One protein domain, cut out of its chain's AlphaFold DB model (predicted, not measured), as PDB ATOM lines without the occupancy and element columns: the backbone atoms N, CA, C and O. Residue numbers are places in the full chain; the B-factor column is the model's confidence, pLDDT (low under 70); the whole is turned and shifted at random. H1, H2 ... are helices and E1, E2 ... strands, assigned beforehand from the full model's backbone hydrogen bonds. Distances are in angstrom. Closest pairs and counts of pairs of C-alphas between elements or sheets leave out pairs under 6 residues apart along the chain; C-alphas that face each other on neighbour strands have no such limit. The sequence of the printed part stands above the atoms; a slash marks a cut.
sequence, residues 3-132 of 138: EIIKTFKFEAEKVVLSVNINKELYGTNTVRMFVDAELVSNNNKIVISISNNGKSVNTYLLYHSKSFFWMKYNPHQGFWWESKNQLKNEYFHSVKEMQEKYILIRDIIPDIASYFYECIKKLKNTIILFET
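AT A GLANCE: This is residues 3 to 132 of the 138 residues of an uncharacterized protein of Bacteroidetes bacterium GWA2_31_9 (UniProt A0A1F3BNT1). Two twisted antiparallel sheets stand partly face to face as a sandwich, and two helices, end to end, run along one open side of it. The long helix H2 packs on both sheets, while H1 covers the far part of one sheet, E1 - E2 - E3 - E9; the other is E4 - E5 - E6 - E7 - E8. The printed part has 130 residues, with nine named strands, E1 to E9, followed by H1 and H2. The class is mixed, helices and strands; the whole is compact, with a radius of gyration of the C-alphas of 16.2 A, and only just elongated, spanning 58 by 29 by 25 A.

IN THESE COORDINATES: E1, residues 3 to 12, begins at C-alpha 3 (221.987, 235.986, 108.630), bends by 58 degrees at residue 6 and is 26.9 A long. E2, residues 15 to 26, is 32.8 A long, and E3, residues 30 to 41, 35.7 A. E4 is residues 46 to 52 and E5 57 to 63. E6, residues 66 to 74, is 23.7 A long and bends by 62 degrees at residue 69. E7 is residues 78 to 81. E8, residues 85 to 87, runs on into E9, residues 90 to 92, at 17 degrees across a break of 2 residues. H1 is residues 95 to 106, 16.3 A long. H2, residues 109 to 131, is 33.1 A long and ends at C-alpha 131 (235.533, 196.156, 120.331).

HOW THE PARTS SIT: E1 E2 E3 and E4 E5 E6 E7 E8 are meanders, each strand the antiparallel neighbour of the one before. N 8 and O 19 of the hairpin E1 and E2 are 2.9 A apart, N 18 and O 38 of the hairpin E2 and E3 2.9 A. E9 is the antiparallel neighbour of E3, with N 33 and O 90 2.8 A apart. In the other sheet, N 49 and O 60 of the hairpin E4 and E5 are 2.9 A apart, and N 72 and O 80 of the hairpin E6 and E7 are 2.9 A apart; these pairs are within hydrogen-bond range. In the sandwich, two sheets face to face, the facing parts are 10.7 A centre to centre; the closest C-alphas of E3 and E7 are those of Val 35 and Phe 79, 6.1 A apart. H2 is on this second sheet at a height of 8.9 A, over E6 and along the strands; the closest C-alphas of the two are those of Phe 69 and Cys 119, 5.6 A apart. H2 is also on the first sheet, at a height of 9.9 A, and H1 is on its same face, at 8.6 A, over E2 and E3. H1 and H2 meet only through their link. Every O i to N i+4 pair is within range in H2, and 6 of 8 in H1.

THE WHOLE: The C-alphas farthest apart, those of Thr 28 and Thr 132, are 59.1 A apart. The printed part has no cut, and each link between named elements is tight. The mean pLDDT of the printed part is 91.9, and no printed residue is under 70.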
ATOM      1  N   GLU A   3     221.299 236.131 109.912       94.56
ATOM      2  CA  GLU A   3     221.987 235.986 108.630       94.56
ATOM      3  C   GLU A   3     223.341 235.300 108.846       94.56
ATOM      4  O   GLU A   3     224.147 235.741 109.668       94.56
ATOM      5  N   ILE A   4     223.606 234.237 108.084       96.25
ATOM      6  CA  ILE A   4     224.908 233.562 108.079       96.25
ATOM      7  C   ILE A   4     225.881 234.401 107.248       96.25
ATOM      8  O   ILE A   4     225.677 234.597 106.052       96.25
ATOM      9  N   ILE A   5     226.971 234.852 107.866       95.00
ATOM     10  CA  ILE A   5     228.082 235.510 107.165       95.00
ATOM     11  C   ILE A   5     228.939 234.454 106.462       95.00
ATOM     12  O   ILE A   5     229.299 234.604 105.292       95.00
ATOM     13  N   LYS A   6     229.308 233.388 107.185       96.62
ATOM     14  CA  LYS A   6     230.175 232.325 106.665       96.62
ATOM     15  C   LYS A   6     229.980 231.015 107.419       96.62
ATOM     16  O   LYS A   6     229.910 231.015 108.643       96.62
ATOM     17  N   THR A   7     230.008 229.909 106.678       97.69
ATOM     18  CA  THR A   7     230.062 228.547 107.222       97.69
ATOM     19  C   THR A   7     231.418 227.911 106.935       97.69
ATOM     20  O   THR A   7     231.934 228.001 105.814       97.69
ATOM     21  N   PHE A   8     231.962 227.224 107.935       97.81
ATOM     22  CA  PHE A   8     233.131 226.356 107.837       97.81
ATOM     23  C   PHE A   8     232.700 224.925 108.135       97.81
ATOM     24  O   PHE A   8     232.022 224.686 109.130       97.81
ATOM     25  N   LYS A   9     233.060 223.983 107.262       98.06
ATOM     26  CA  LYS A   9     232.677 222.576 107.398       98.06
ATOM     27  C   LYS A   9     233.909 221.717 107.631       98.06
ATOM     28  O   LYS A   9     234.886 221.836 106.893       98.06
ATOM     29  N   PHE A  10     233.828 220.847 108.628       97.50
ATOM     30  CA  PHE A  10     234.851 219.866 108.973       97.50
ATOM     31  C   PHE A  10     234.212 218.487 108.987       97.50
ATOM     32  O   PHE A  10     233.126 218.322 109.538       97.50
ATOM     33  N   GLU A  11     234.866 217.503 108.382       96.56
ATOM     34  CA  GLU A  11     234.305 216.164 108.228       96.56
ATOM     35  C   GLU A  11     235.343 215.100 108.575       96.56
ATOM     36  O   GLU A  11     236.483 215.148 108.114       96.56
ATOM     37  N   ALA A  12     234.938 214.131 109.393       94.12
ATOM     38  CA  ALA A  12     235.713 212.930 109.674       94.12
ATOM     39  C   ALA A  12     234.791 211.799 110.145       94.12
ATOM     40  O   ALA A  12     233.813 212.045 110.845       94.12
ATOM     41  N   GLU A  13     235.101 210.550 109.779       90.56
ATOM     42  CA  GLU A  13     234.358 209.353 110.222       90.56
ATOM     43  C   GLU A  13     232.832 209.432 109.981       90.56
ATOM     44  O   GLU A  13     232.033 208.920 110.770       90.56
ATOM     45  N   LYS A  14     232.429 210.072 108.868       93.75
ATOM     46  CA  LYS A  14     231.031 210.366 108.486       93.75
ATOM     47  C   LYS A  14     230.282 211.278 109.470       93.75
ATOM     48  O   LYS A  14     229.051 211.281 109.491       93.75
ATOM     49  N   VAL A  15     231.008 212.051 110.270       95.12
ATOM     50  CA  VAL A  15     230.479 213.132 111.106       95.12
ATOM     51  C   VAL A  15     230.911 214.464 110.506       95.12
ATOM     52  O   VAL A  15     232.090 214.654 110.211       95.12
ATOM     53  N   VAL A  16     229.962 215.384 110.345       97.50
ATOM     54  CA  VAL A  16     230.180 216.734 109.825       97.50
ATOM     55  C   VAL A  16     229.896 217.745 110.930       97.50
ATOM     56  O   VAL A  16     228.794 217.772 111.477       97.50
ATOM     57  N   LEU A  17     230.877 218.596 111.225       97.75
ATOM     58  CA  LEU A  17     230.735 219.794 112.047       97.75
ATOM     59  C   LEU A  17     230.662 221.016 111.129       97.75
ATOM     60  O   LEU A  17     231.614 221.308 110.404       97.75
ATOM     61  N   SER A  18     229.547 221.739 111.175       98.06
ATOM     62  CA  SER A  18     229.387 223.031 110.504       98.06
ATOM     63  C   SER A  18     229.454 224.141 111.544       98.06
ATOM     64  O   SER A  18     228.596 224.202 112.415       98.06
ATOM     65  N   VAL A  19     230.460 225.007 111.465       97.62
ATOM     66  CA  VAL A  19     230.599 226.191 112.325       97.62
ATOM     67  C   VAL A  19     230.163 227.413 111.532       97.62
ATOM     68  O   VAL A  19     230.734 227.690 110.471       97.62
ATOM     69  N   ASN A  20     229.168 228.144 112.026       97.06
ATOM     70  CA  ASN A  20     228.648 229.330 111.359       97.06
ATOM     71  C   ASN A  20     229.021 230.585 112.139       97.06
ATOM     72  O   ASN A  20     228.843 230.664 113.352       97.06
ATOM     73  N   ILE A  21     229.496 231.593 111.414       96.38
ATOM     74  CA  ILE A  21     229.564 232.966 111.902       96.38
ATOM     75  C   ILE A  21     228.285 233.652 111.432       96.38
ATOM     76  O   ILE A  21     228.054 233.793 110.229       96.38
ATOM     77  N   ASN A  22     227.465 234.073 112.385       95.75
ATOM     78  CA  ASN A  22     226.158 234.673 112.169       95.75
ATOM     79  C   ASN A  22     226.155 236.140 112.588       95.75
ATOM     80  O   ASN A  22     226.908 236.549 113.476       95.75
ATOM     81  N   LYS A  23     225.241 236.913 112.007       94.38
ATOM     82  CA  LYS A  23     224.858 238.235 112.503       94.38
ATOM     83  C   LYS A  23     223.346 238.371 112.608       94.38
ATOM     84  O   LYS A  23     222.596 237.755 111.854       94.38
ATOM     85  N   GLU A  24     222.897 239.223 113.513       93.94
ATOM     86  CA  GLU A  24     221.505 239.654 113.591       93.94
ATOM     87  C   GLU A  24     221.407 241.102 114.070       93.94
ATOM     88  O   GLU A  24     222.303 241.613 114.744       93.94
ATOM     89  N   LEU A  25     220.289 241.755 113.754       91.50
ATOM     90  CA  LEU A  25     219.917 243.003 114.414       91.50
ATOM     91  C   LEU A  25     219.477 242.707 115.848       91.50
ATOM     92  O   LEU A  25     218.584 241.888 116.074       91.50
ATOM     93  N   TYR A  26     220.096 243.401 116.793       87.62
ATOM     94  CA  TYR A  26     219.813 243.342 118.215       87.62
ATOM     95  C   TYR A  26     219.313 244.716 118.678       87.62
ATOM     96  O   TYR A  26     220.080 245.664 118.814       87.62
ATOM     97  N   GLY A  27     218.006 244.853 118.893       85.00
ATOM     98  CA  GLY A  27     217.398 246.160 119.164       85.00
ATOM     99  C   GLY A  27     217.402 247.079 117.936       85.00
ATOM    100  O   GLY A  27     217.289 246.607 116.807       85.00
ATOM    101  N   THR A  28     217.484 248.394 118.158       83.44
ATOM    102  CA  THR A  28     217.234 249.393 117.103       83.44
ATOM    103  C   THR A  28     218.429 249.611 116.173       83.44
ATOM    104  O   THR A  28     218.234 249.673 114.968       83.44
ATOM    105  N   ASN A  29     219.654 249.713 116.708       85.25
ATOM    106  CA  ASN A  29     220.855 250.111 115.950       85.25
ATOM    107  C   ASN A  29     222.112 249.307 116.332       85.25
ATOM    108  O   ASN A  29     223.233 249.777 116.144       85.25
ATOM    109  N   THR A  30     221.947 248.109 116.890       90.69
ATOM    110  CA  THR A  30     223.074 247.250 117.265       90.69
ATOM    111  C   THR A  30     223.033 245.977 116.435       90.69
ATOM    112  O   THR A  30     221.983 245.365 116.260       90.69
ATOM    113  N   VAL A  31     224.183 245.565 115.912       92.31
ATOM    114  CA  VAL A  31     224.350 244.278 115.234       92.31
ATOM    115  C   VAL A  31     225.062 243.339 116.192       92.31
ATOM    116  O   VAL A  31     226.157 243.649 116.657       92.31
ATOM    117  N   ARG A  32     224.459 242.189 116.491       93.62
ATOM    118  CA  ARG A  32     225.118 241.109 117.229       93.62
ATOM    119  C   ARG A  32     225.779 240.167 116.234       93.62
ATOM    120  O   ARG A  32     225.087 239.641 115.367       93.62
ATOM    121  N   MET A  33     227.070 239.901 116.396       94.75
ATOM    122  CA  MET A  33     227.771 238.807 115.719       94.75
ATOM    123  C   MET A  33     228.034 237.686 116.717       94.75
ATOM    124  O   MET A  33     228.427 237.927 117.860       94.75
ATOM    125  N   PHE A  34     227.802 236.454 116.293       94.50
ATOM    126  CA  PHE A  34     227.961 235.289 117.150       94.50
ATOM    127  C   PHE A  34     228.328 234.060 116.335       94.50
ATOM    128  O   PHE A  34     228.092 234.002 115.129       94.50
ATOM    129  N   VAL A  35     228.898 233.072 117.015       95.38
ATOM    130  CA  VAL A  35     229.193 231.766 116.431       95.38
ATOM    131  C   VAL A  35     228.210 230.748 116.975       95.38
ATOM    132  O   VAL A  35     227.883 230.762 118.163       95.38
ATOM    133  N   ASP A  36     227.745 229.867 116.104       93.56
ATOM    134  CA  ASP A  36     227.113 228.614 116.489       93.56
ATOM    135  C   ASP A  36     227.725 227.458 115.698       93.56
ATOM    136  O   ASP A  36     228.575 227.649 114.818       93.56
ATOM    137  N   ALA A  37     227.334 226.242 116.061       95.19
ATOM    138  CA  ALA A  37     227.743 225.068 115.328       95.19
ATOM    139  C   ALA A  37     226.650 224.005 115.315       95.19
ATOM    140  O   ALA A  37     225.896 223.841 116.277       95.19
ATOM    141  N   GLU A  38     226.618 223.253 114.225       95.06
ATOM    142  CA  GLU A  38     225.718 222.137 113.985       95.06
ATOM    143  C   GLU A  38     226.529 220.869 113.720       95.06
ATOM    144  O   GLU A  38     227.553 220.896 113.032       95.06
ATOM    145  N   LEU A  39     226.055 219.749 114.267       95.50
ATOM    146  CA  LEU A  39     226.616 218.427 114.027       95.50
ATOM    147  C   LEU A  39     225.628 217.571 113.244       95.50
ATOM    148  O   LEU A  39     224.450 217.505 113.584       95.50
ATOM    149  N   VAL A  40     226.145 216.846 112.259       95.75
ATOM    150  CA  VAL A  40     225.415 215.813 111.521       95.75
ATOM    151  C   VAL A  40     226.245 214.535 111.547       95.75
ATOM    152  O   VAL A  40     227.435 214.562 111.245       95.75
ATOM    153  N   SER A  41     225.633 213.410 111.913       94.06
ATOM    154  CA  SER A  41     226.283 212.097 111.928       94.06
ATOM    155  C   SER A  41     225.577 211.180 110.943       94.06
ATOM    156  O   SER A  41     224.420 210.821 111.142       94.06
ATOM    157  N   ASN A  42     226.301 210.769 109.906       93.00
ATOM    158  CA  ASN A  42     225.908 209.697 108.992       93.00
ATOM    159  C   ASN A  42     226.561 208.358 109.391       93.00
ATOM    160  O   ASN A  42     226.608 207.408 108.606       93.00
ATOM    161  N   ASN A  43     227.114 208.288 110.604       88.94
ATOM    162  CA  ASN A  43     227.693 207.087 111.181       88.94
ATOM    163  C   ASN A  43     226.676 206.442 112.129       88.94
ATOM    164  O   ASN A  43     226.354 207.002 113.172       88.94
ATOM    165  N   ASN A  44     226.197 205.245 111.787       87.81
ATOM    166  CA  ASN A  44     225.183 204.527 112.565       87.81
ATOM    167  C   ASN A  44     225.641 204.124 113.977       87.81
ATOM    168  O   ASN A  44     224.796 203.828 114.818       87.81
ATOM    169  N   LYS A  45     226.952 204.112 114.246       89.31
ATOM    170  CA  LYS A  45     227.501 203.832 115.578       89.31
ATOM    171  C   LYS A  45     227.646 205.085 116.452       89.31
ATOM    172  O   LYS A  45     227.853 204.953 117.656       89.31
ATOM    173  N   ILE A  46     227.580 206.285 115.866       92.44
ATOM    174  CA  ILE A  46     227.783 207.556 116.572       92.44
ATOM    175  C   ILE A  46     226.447 208.277 116.705       92.44
ATOM    176  O   ILE A  46     225.847 208.690 115.711       92.44
ATOM    177  N   VAL A  47     226.021 208.487 117.946       94.00
ATOM    178  CA  VAL A  47     224.762 209.161 118.268       94.00
ATOM    179  C   VAL A  47     225.032 210.614 118.639       94.00
ATOM    180  O   VAL A  47     225.908 210.905 119.457       94.00
ATOM    181  N   ILE A  48     224.253 211.529 118.062       95.44
ATOM    182  CA  ILE A  48     224.201 212.925 118.503       95.44
ATOM    183  C   ILE A  48     223.176 213.016 119.632       95.44
ATOM    184  O   ILE A  48     222.007 212.686 119.439       95.44
ATOM    185  N   SER A  49     223.609 213.474 120.804       95.69
ATOM    186  CA  SER A  49     222.726 213.743 121.939       95.69
ATOM    187  C   SER A  49     222.672 215.241 122.209       95.69
ATOM    188  O   SER A  49     223.709 215.903 122.269       95.69
ATOM    189  N   ILE A  50     221.462 215.777 122.366       95.56
ATOM    190  CA  ILE A  50     221.221 217.203 122.594       95.56
ATOM    191  C   ILE A  50     220.486 217.367 123.921       95.56
ATOM    192  O   ILE A  50     219.443 216.757 124.149       95.56
ATOM    193  N   SER A  51     221.018 218.224 124.790       94.56
ATOM    194  CA  SER A  51     220.393 218.621 126.051       94.56
ATOM    195  C   SER A  51     220.151 220.126 126.055       94.56
ATOM    196  O   SER A  51     221.083 220.918 125.902       94.56
ATOM    197  N   ASN A  52     218.894 220.528 126.231       94.69
ATOM    198  CA  ASN A  52     218.474 221.924 126.254       94.69
ATOM    199  C   ASN A  52     217.779 222.238 127.585       94.69
ATOM    200  O   ASN A  52     216.827 221.564 127.964       94.69
ATOM    201  N   ASN A  53     218.242 223.277 128.280       91.19
ATOM    202  CA  ASN A  53     217.659 223.743 129.544       91.19
ATOM    203  C   ASN A  53     216.895 225.077 129.408       91.19
ATOM    204  O   ASN A  53     216.711 225.791 130.392       91.19
ATOM    205  N   GLY A  54     216.532 225.467 128.184       88.00
ATOM    206  CA  GLY A  54     215.865 226.731 127.858       88.00
ATOM    207  C   GLY A  54     216.798 227.943 127.769       88.00
ATOM    208  O   GLY A  54     216.427 228.950 127.176       88.00
ATOM    209  N   LYS A  55     218.021 227.861 128.309       90.25
ATOM    210  CA  LYS A  55     219.034 228.935 128.238       90.25
ATOM    211  C   LYS A  55     220.240 228.562 127.389       90.25
ATOM    212  O   LYS A  55     220.920 229.428 126.851       90.25
ATOM    213  N   SER A  56     220.552 227.278 127.329       92.31
ATOM    214  CA  SER A  56     221.699 226.759 126.609       92.31
ATOM    215  C   SER A  56     221.394 225.404 126.010       92.31
ATOM    216  O   SER A  56     220.695 224.593 126.619       92.31
ATOM    217  N   VAL A  57     221.991 225.167 124.853       95.06
ATOM    218  CA  VAL A  57     221.944 223.901 124.136       95.06
ATOM    219  C   VAL A  57     223.320 223.270 124.243       95.06
ATOM    220  O   VAL A  57     224.309 223.875 123.838       95.06
ATOM    221  N   ASN A  58     223.387 222.078 124.822       95.75
ATOM    222  CA  ASN A  58     224.583 221.248 124.864       95.75
ATOM    223  C   ASN A  58     224.424 220.140 123.832       95.75
ATOM    224  O   ASN A  58     223.388 219.475 123.810       95.75
ATOM    225  N   THR A  59     225.451 219.922 123.021       96.06
ATOM    226  CA  THR A  59     225.473 218.858 122.018       96.06
ATOM    227  C   THR A  59     226.667 217.955 122.283       96.06
ATOM    228  O   THR A  59     227.779 218.435 122.505       96.06
ATOM    229  N   TYR A  60     226.428 216.651 122.255       95.44
ATOM    230  CA  TYR A  60     227.409 215.609 122.516       95.44
ATOM    231  C   TYR A  60     227.459 214.639 121.336       95.44
ATOM    232  O   TYR A  60     226.417 214.324 120.758       95.44
ATOM    233  N   LEU A  61     228.651 214.119 121.025       94.81
ATOM    234  CA  LEU A  61     228.778 212.899 120.222       94.81
ATOM    235  C   LEU A  61     229.103 211.730 121.140       94.81
ATOM    236  O   LEU A  61     230.050 211.793 121.935       94.81
ATOM    237  N   LEU A  62     228.314 210.670 121.004       93.69
ATOM    238  CA  LEU A  62     228.387 209.473 121.823       93.69
ATOM    239  C   LEU A  62     228.758 208.263 120.966       93.69
ATOM    240  O   LEU A  62     228.238 208.091 119.864       93.69
ATOM    241  N   TYR A  63     229.617 207.405 121.509       91.94
ATOM    242  CA  TYR A  63     229.798 206.028 121.052       91.94
ATOM    243  C   TYR A  63     229.344 205.102 122.181       91.94
ATOM    244  O   TYR A  63     229.879 205.174 123.292       91.94
ATOM    245  N   HIS A  64     228.314 204.290 121.930       87.88
ATOM    246  CA  HIS A  64     227.514 203.665 122.992       87.88
ATOM    247  C   HIS A  64     227.078 204.706 124.047       87.88
ATOM    248  O   HIS A  64     226.373 205.656 123.715       87.88
ATOM    249  N   SER A  65     227.500 204.560 125.304       84.75
ATOM    250  CA  SER A  65     227.182 205.472 126.412       84.75
ATOM    251  C   SER A  65     228.267 206.520 126.689       84.75
ATOM    252  O   SER A  65     228.082 207.382 127.548       84.75
ATOM    253  N   LYS A  66     229.410 206.469 125.990       89.75
ATOM    254  CA  LYS A  66     230.560 207.335 126.275       89.75
ATOM    255  C   LYS A  66     230.587 208.542 125.344       89.75
ATOM    256  O   LYS A  66     230.667 208.402 124.125       89.75
ATOM    257  N   SER A  67     230.588 209.733 125.937       91.62
ATOM    258  CA  SER A  67     230.792 210.987 125.210       91.62
ATOM    259  C   SER A  67     232.262 211.193 124.869       91.62
ATOM    260  O   SER A  67     233.121 211.082 125.744       91.62
ATOM    261  N   PHE A  68     232.549 211.551 123.618       92.50
ATOM    262  CA  PHE A  68     233.905 211.889 123.166       92.50
ATOM    263  C   PHE A  68     234.029 213.317 122.618       92.50
ATOM    264  O   PHE A  68     235.143 213.815 122.486       92.50
ATOM    265  N   PHE A  69     232.907 213.988 122.352       94.81
ATOM    266  CA  PHE A  69     232.841 215.380 121.904       94.81
ATOM    267  C   PHE A  69     231.764 216.131 122.687       94.81
ATOM    268  O   PHE A  69     230.720 215.551 122.995       94.81
ATOM    269  N   TRP A  70     231.998 217.413 122.964       95.88
ATOM    270  CA  TRP A  70     231.018 218.310 123.567       95.88
ATOM    271  C   TRP A  70     231.144 219.736 123.029       95.88
ATOM    272  O   TRP A  70     232.239 220.293 122.941       95.88
ATOM    273  N   MET A  71     229.998 220.351 122.760       96.12
ATOM    274  CA  MET A  71     229.887 221.785 122.523       96.12
ATOM    275  C   MET A  71     228.645 222.347 123.204       96.12
ATOM    276  O   MET A  71     227.674 221.625 123.463       96.12
ATOM    277  N   LYS A  72     228.654 223.651 123.463       95.38
ATOM    278  CA  LYS A  72     227.522 224.364 124.050       95.38
ATOM    279  C   LYS A  72     227.312 225.701 123.364       95.38
ATOM    280  O   LYS A  72     228.261 226.423 123.094       95.38
ATOM    281  N   TYR A  73     226.053 226.064 123.175       94.75
ATOM    282  CA  TYR A  73     225.652 227.402 122.765       94.75
ATOM    283  C   TYR A  73     224.699 228.010 123.794       94.75
ATOM    284  O   TYR A  73     223.808 227.335 124.315       94.75
ATOM    285  N   ASN A  74     224.887 229.289 124.103       94.00
ATOM    286  CA  ASN A  74     223.983 230.099 124.910       94.00
ATOM    287  C   ASN A  74     223.766 231.446 124.193       94.00
ATOM    288  O   ASN A  74     224.737 232.184 124.011       94.00
ATOM    289  N   PRO A  75     222.521 231.827 123.858       90.19
ATOM    290  CA  PRO A  75     222.233 233.065 123.125       90.19
ATOM    291  C   PRO A  75     222.725 234.363 123.785       90.19
ATOM    292  O   PRO A  75     222.860 235.379 123.109       90.19
ATOM    293  N   HIS A  76     223.000 234.357 125.091       88.62
ATOM    294  CA  HIS A  76     223.487 235.524 125.834       88.62
ATOM    295  C   HIS A  76     224.992 235.484 126.111       88.62
ATOM    296  O   HIS A  76     225.613 236.531 126.267       88.62
ATOM    297  N   GLN A  77     225.578 234.293 126.204       91.31
ATOM    298  CA  GLN A  77     226.958 234.107 126.658       91.31
ATOM    299  C   GLN A  77     227.911 233.633 125.547       91.31
ATOM    300  O   GLN A  77     229.121 233.798 125.698       91.31
ATOM    301  N   GLY A  78     227.391 233.080 124.450       93.69
ATOM    302  CA  GLY A  78     228.156 232.673 123.273       93.69
ATOM    303  C   GLY A  78     228.307 231.164 123.089       93.69
ATOM    304  O   GLY A  78     227.423 230.387 123.457       93.69
ATOM    305  N   PHE A  79     229.409 230.765 122.465       95.75
ATOM    306  CA  PHE A  79     229.709 229.399 122.047       95.75
ATOM    307  C   PHE A  79     230.886 228.826 122.835       95.75
ATOM    308  O   PHE A  79     231.857 229.528 123.103       95.75
ATOM    309  N   TRP A  80     230.814 227.546 123.185       95.81
ATOM    310  CA  TRP A  80     231.892 226.798 123.822       95.81
ATOM    311  C   TRP A  80     232.155 225.511 123.063       95.81
ATOM    312  O   TRP A  80     231.227 224.789 122.690       95.81
ATOM    313  N   TRP A  81     233.433 225.198 122.934       93.19
ATOM    314  CA  TRP A  81     233.952 223.930 122.449       93.19
ATOM    315  C   TRP A  81     235.040 223.541 123.440       93.19
ATOM    316  O   TRP A  81     235.916 224.349 123.710       93.19
ATOM    317  N   GLU A  82     234.960 222.354 124.041       87.69
ATOM    318  CA  GLU A  82     235.728 222.034 125.258       87.69
ATOM    319  C   GLU A  82     235.308 222.868 126.489       87.69
ATOM    320  O   GLU A  82     234.942 224.036 126.400       87.69
ATOM    321  N   SER A  83     235.348 222.277 127.687       76.69
ATOM    322  CA  SER A  83     234.785 222.875 128.915       76.69
ATOM    323  C   SER A  83     235.376 224.233 129.317       76.69
ATOM    324  O   SER A  83     234.803 224.913 130.168       76.69
ATOM    325  N   LYS A  84     236.508 224.626 128.724       82.19
ATOM    326  CA  LYS A  84     237.244 225.852 129.044       82.19
ATOM    327  C   LYS A  84     237.255 226.890 127.924       82.19
ATOM    328  O   LYS A  84     237.478 228.056 128.241       82.19
ATOM    329  N   ASN A  85     237.005 226.519 126.665       90.31
ATOM    330  CA  ASN A  85     237.104 227.486 125.572       90.31
ATOM    331  C   ASN A  85     235.735 228.101 125.308       90.31
ATOM    332  O   ASN A  85     234.733 227.398 125.172       90.31
ATOM    333  N   GLN A  86     235.706 229.431 125.268       92.44
ATOM    334  CA  GLN A  86     234.502 230.222 125.083       92.44
ATOM    335  C   GLN A  86     234.762 231.327 124.069       92.44
ATOM    336  O   GLN A  86     235.706 232.101 124.216       92.44
ATOM    337  N   LEU A  87     233.842 231.478 123.127       92.81
ATOM    338  CA  LEU A  87     233.714 232.649 122.282       92.81
ATOM    339  C   LEU A  87     232.425 233.379 122.650       92.81
ATOM    340  O   LEU A  87     231.331 232.842 122.489       92.81
ATOM    341  N   LYS A  88     232.558 234.595 123.178       93.38
ATOM    342  CA  LYS A  88     231.416 235.431 123.561       93.38
ATOM    343  C   LYS A  88     230.753 236.049 122.331       93.38
ATOM    344  O   LYS A  88     231.388 236.239 121.300       93.38
ATOM    345  N   ASN A  89     229.476 236.389 122.475       91.62
ATOM    346  CA  ASN A  89     228.780 237.207 121.486       91.62
ATOM    347  C   ASN A  89     229.341 238.629 121.506       91.62
ATOM    348  O   ASN A  89     229.580 239.179 122.584       91.62
ATOM    349  N   GLU A  90     229.489 239.223 120.328       92.44
ATOM    350  CA  GLU A  90     230.005 240.579 120.156       92.44
ATOM    351  C   GLU A  90     228.918 241.487 119.576       92.44
ATOM    352  O   GLU A  90     228.065 241.041 118.801       92.44
ATOM    353  N   TYR A  91     228.938 242.762 119.958       92.94
ATOM    354  CA  TYR A  91     227.903 243.737 119.617       92.94
ATOM    355  C   TYR A  91     228.537 244.982 119.008       92.94
ATOM    356  O   TYR A  91     229.488 245.532 119.560       92.94
ATOM    357  N   PHE A  92     227.986 245.438 117.887       93.00
ATOM    358  CA  PHE A  92     228.562 246.500 117.066       93.00
ATOM    359  C   PHE A  92     227.547 247.575 116.732       93.00
ATOM    360  O   PHE A  92     226.360 247.284 116.566       93.00
ATOM    361  N   HIS A  93     228.036 248.801 116.555       91.38
ATOM    362  CA  HIS A  93     227.220 249.943 116.131       91.38
ATOM    363  C   HIS A  93     227.533 250.375 114.694       91.38
ATOM    364  O   HIS A  93     226.860 251.245 114.143       91.38
ATOM    365  N   SER A  94     228.539 249.762 114.058       86.88
ATOM    366  CA  SER A  94     228.870 250.005 112.656       86.88
ATOM    367  C   SER A  94     229.361 248.747 111.936       86.88
ATOM    368  O   SER A  94     229.914 247.822 112.532       86.88
ATOM    369  N   VAL A  95     229.207 248.736 110.609       86.69
ATOM    370  CA  VAL A  95     229.728 247.663 109.744       86.69
ATOM    371  C   VAL A  95     231.258 247.598 109.792       86.69
ATOM    372  O   VAL A  95     231.822 246.510 109.715       86.69
ATOM    373  N   LYS A  96     231.930 248.746 109.954       88.38
ATOM    374  CA  LYS A  96     233.394 248.823 110.011       88.38
ATOM    375  C   LYS A  96     233.953 248.067 111.223       88.38
ATOM    376  O   LYS A  96     234.822 247.219 111.052       88.38
ATOM    377  N   GLU A  97     233.401 248.307 112.414       89.12
ATOM    378  CA  GLU A  97     233.777 247.579 113.642       89.12
ATOM    379  C   GLU A  97     233.579 246.063 113.485       89.12
ATOM    380  O   GLU A  97     234.432 245.262 113.872       89.12
ATOM    381  N   MET A  98     232.465 245.666 112.865       89.88
ATOM    382  CA  MET A  98     232.140 244.260 112.631       89.88
ATOM    383  C   MET A  98     233.153 243.578 111.696       89.88
ATOM    384  O   MET A  98     233.521 242.429 111.938       89.88
ATOM    385  N   GLN A  99     233.626 244.262 110.648       89.94
ATOM    386  CA  GLN A  99     234.614 243.715 109.707       89.94
ATOM    387  C   GLN A  99     235.970 243.442 110.370       89.94
ATOM    388  O   GLN A  99     236.564 242.390 110.131       89.94
ATOM    389  N   GLU A 100     236.447 244.346 111.227       88.06
ATOM    390  CA  GLU A 100     237.703 244.160 111.965       88.06
ATOM    391  C   GLU A 100     237.597 242.982 112.946       88.06
ATOM    392  O   GLU A 100     238.484 242.129 113.014       88.06
ATOM    393  N   LYS A 101     236.466 242.865 113.654       89.00
ATOM    394  CA  LYS A 101     236.227 241.743 114.574       89.00
ATOM    395  C   LYS A 101     235.983 240.410 113.883       89.00
ATOM    396  O   LYS A 101     236.319 239.377 114.459       89.00
ATOM    397  N   TYR A 102     235.440 240.408 112.669       91.62
ATOM    398  CA  TYR A 102     235.260 239.182 111.893       91.62
ATOM    399  C   TYR A 102     236.585 238.437 111.689       91.62
ATOM    400  O   TYR A 102     236.605 237.211 111.785       91.62
ATOM    401  N   ILE A 103     237.690 239.158 111.466       88.88
ATOM    402  CA  ILE A 103     239.024 238.553 111.322       88.88
ATOM    403  C   ILE A 103     239.396 237.788 112.600       88.88
ATOM    404  O   ILE A 103     239.707 236.605 112.531       88.88
ATOM    405  N   LEU A 104     239.244 238.419 113.768       87.88
ATOM    406  CA  LEU A 104     239.578 237.795 115.054       87.88
ATOM    407  C   LEU A 104     238.697 236.580 115.376       87.88
ATOM    408  O   LEU A 104     239.184 235.582 115.896       87.88
ATOM    409  N   ILE A 105     237.399 236.644 115.064       89.19
ATOM    410  CA  ILE A 105     236.501 235.491 115.238       89.19
ATOM    411  C   ILE A 105     236.900 234.352 114.299       89.19
ATOM    412  O   ILE A 105     236.874 233.183 114.686       89.19
ATOM    413  N   ARG A 106     237.282 234.678 113.062       91.56
ATOM    414  CA  ARG A 106     237.730 233.688 112.084       91.56
ATOM    415  C   ARG A 106     238.999 232.966 112.544       91.56
ATOM    416  O   ARG A 106     239.117 231.773 112.269       91.56
ATOM    417  N   ASP A 107     239.892 233.637 113.262       92.06
ATOM    418  CA  ASP A 107     241.136 233.040 113.769       92.06
ATOM    419  C   ASP A 107     240.904 231.952 114.831       92.06
ATOM    420  O   ASP A 107     241.777 231.121 115.054       92.06
ATOM    421  N   ILE A 108     239.708 231.892 115.429       92.19
ATOM    422  CA  ILE A 108     239.307 230.854 116.397       92.19
ATOM    423  C   ILE A 108     238.793 229.581 115.698       92.19
ATOM    424  O   ILE A 108     238.789 228.490 116.270       92.19
ATOM    425  N   ILE A 109     238.364 229.681 114.438       95.00
ATOM    426  CA  ILE A 109     237.809 228.551 113.680       95.00
ATOM    427  C   ILE A 109     238.788 227.357 113.579       95.00
ATOM    428  O   ILE A 109     238.338 226.222 113.770       95.00
ATOM    429  N   PRO A 110     240.102 227.551 113.328       95.31
ATOM    430  CA  PRO A 110     241.090 226.473 113.382       95.31
ATOM    431  C   PRO A 110     241.167 225.745 114.732       95.31
ATOM    432  O   PRO A 110     241.377 224.530 114.744       95.31
ATOM    433  N   ASP A 111     240.956 226.437 115.853       94.88
ATOM    434  CA  ASP A 111     240.973 225.819 117.185       94.88
ATOM    435  C   ASP A 111     239.748 224.923 117.392       94.88
ATOM    436  O   ASP A 111     239.867 223.803 117.897       94.88
ATOM    437  N   ILE A 112     238.572 225.368 116.932       95.75
ATOM    438  CA  ILE A 112     237.341 224.558 116.943       95.75
ATOM    439  C   ILE A 112     237.522 223.308 116.069       95.75
ATOM    440  O   ILE A 112     237.167 222.199 116.480       95.75
ATOM    441  N   ALA A 113     238.114 223.468 114.881       96.25
ATOM    442  CA  ALA A 113     238.411 222.358 113.979       96.25
ATOM    443  C   ALA A 113     239.401 221.363 114.601       96.25
ATOM    444  O   ALA A 113     239.182 220.151 114.555       96.25
ATOM    445  N   SER A 114     240.470 221.867 115.221       96.75
ATOM    446  CA  SER A 114     241.478 221.048 115.899       96.75
ATOM    447  C   SER A 114     240.855 220.240 117.034       96.75
ATOM    448  O   SER A 114     241.050 219.026 117.100       96.75
ATOM    449  N   TYR A 115     240.025 220.876 117.863       96.56
ATOM    450  CA  TYR A 115     239.259 220.193 118.905       96.56
ATOM    451  C   TYR A 115     238.391 219.058 118.336       96.56
ATOM    452  O   TYR A 115     238.437 217.933 118.840       96.56
ATOM    453  N   PHE A 116     237.652 219.318 117.254       96.50
ATOM    454  CA  PHE A 116     236.835 218.304 116.587       96.50
ATOM    455  C   PHE A 116     237.666 217.097 116.126       96.50
ATOM    456  O   PHE A 116     237.324 215.956 116.451       96.50
ATOM    457  N   TYR A 117     238.786 217.320 115.436       96.00
ATOM    458  CA  TYR A 117     239.640 216.224 114.970       96.00
ATOM    459  C   TYR A 117     240.291 215.447 116.122       96.00
ATOM    460  O   TYR A 117     240.386 214.220 116.049       96.00
ATOM    461  N   GLU A 118     240.689 216.114 117.205       95.31
ATOM    462  CA  GLU A 118     241.211 215.440 118.399       95.31
ATOM    463  C   GLU A 118     240.148 214.564 119.080       95.31
ATOM    464  O   GLU A 118     240.430 213.431 119.484       95.31
ATOM    465  N   CYS A 119     238.897 215.020 119.145       94.56
ATOM    466  CA  CYS A 119     237.773 214.206 119.611       94.56
ATOM    467  C   CYS A 119     237.561 212.957 118.741       94.56
ATOM    468  O   CYS A 119     237.373 211.861 119.273       94.56
ATOM    469  N   ILE A 120     237.656 213.086 117.416       93.00
ATOM    470  CA  ILE A 120     237.532 211.949 116.490       93.00
ATOM    471  C   ILE A 120     238.712 210.972 116.628       93.00
ATOM    472  O   ILE A 120     238.519 209.755 116.589       93.00
ATOM    473  N   LYS A 121     239.937 211.449 116.869       90.44
ATOM    474  CA  LYS A 121     241.068 210.560 117.193       90.44
ATOM    475  C   LYS A 121     240.812 209.776 118.483       90.44
ATOM    476  O   LYS A 121     241.028 208.565 118.518       90.44
ATOM    477  N   LYS A 122     240.286 210.429 119.528       87.50
ATOM    478  CA  LYS A 122     239.896 209.761 120.787       87.50
ATOM    479  C   LYS A 122     238.781 208.731 120.583       87.50
ATOM    480  O   LYS A 122     238.770 207.709 121.274       87.50
ATOM    481  N   LEU A 123     237.876 208.963 119.632       88.88
ATOM    482  CA  LEU A 123     236.871 207.976 119.241       88.88
ATOM    483  C   LEU A 123     237.527 206.697 118.713       88.88
ATOM    484  O   LEU A 123     237.144 205.626 119.167       88.88
ATOM    485  N   LYS A 124     238.536 206.777 117.833       83.06
ATOM    486  CA  LYS A 124     239.234 205.578 117.317       83.06
ATOM    487  C   LYS A 124     239.770 204.704 118.449       83.06
ATOM    488  O   LYS A 124     239.536 203.501 118.462       83.06
ATOM    489  N   ASN A 125     240.383 205.328 119.453       81.75
ATOM    490  CA  ASN A 125     240.857 204.624 120.647       81.75
ATOM    491  C   ASN A 125     239.699 204.033 121.469       81.75
ATOM    492  O   ASN A 125     239.811 202.934 122.001       81.75
ATOM    493  N   THR A 126     238.575 204.746 121.562       81.06
ATOM    494  CA  THR A 126     237.378 204.268 122.271       81.06
ATOM    495  C   THR A 126     236.754 203.062 121.568       81.06
ATOM    496  O   THR A 126     236.412 202.098 122.241       81.06
ATOM    497  N   ILE A 127     236.656 203.079 120.237       85.31
ATOM    498  CA  ILE A 127     236.171 201.947 119.438       85.31
ATOM    499  C   ILE A 127     237.038 200.720 119.708       85.31
ATOM    500  O   ILE A 127     236.496 199.678 120.056       85.31
ATOM    501  N   ILE A 128     238.368 200.865 119.652       82.31
ATOM    502  CA  ILE A 128     239.296 199.771 119.967       82.31
ATOM    503  C   ILE A 128     239.013 199.213 121.367       82.31
ATOM    504  O   ILE A 128     238.886 198.007 121.506       82.31
ATOM    505  N   LEU A 129     238.857 200.054 122.393       76.94
ATOM    506  CA  LEU A 129     238.595 199.585 123.761       76.94
ATOM    507  C   LEU A 129     237.276 198.807 123.905       76.94
ATOM    508  O   LEU A 129     237.240 197.835 124.648       76.94
ATOM    509  N   PHE A 130     236.209 199.230 123.225       79.56
ATOM    510  CA  PHE A 130     234.904 198.558 123.286       79.56
ATOM    511  C   PHE A 130     234.833 197.300 122.409       79.56
ATOM    512  O   PHE A 130     234.116 196.364 122.749       79.56
ATOM    513  N   GLU A 131     235.536 197.283 121.275       82.56
ATOM    514  CA  GLU A 131     235.533 196.156 120.331       82.56
ATOM    515  C   GLU A 131     236.632 195.122 120.646       82.56
ATOM    516  O   GLU A 131     236.536 193.969 120.221       82.56
ATOM    517  N   THR A 132     237.659 195.491 121.421       76.94
ATOM    518  CA  THR A 132     238.663 194.542 121.916       76.94
ATOM    519  C   THR A 132     238.040 193.704 123.021       76.94
ATOM    520  O   THR A 132     237.806 194.172 124.132       76.94
TER     521      THR A 132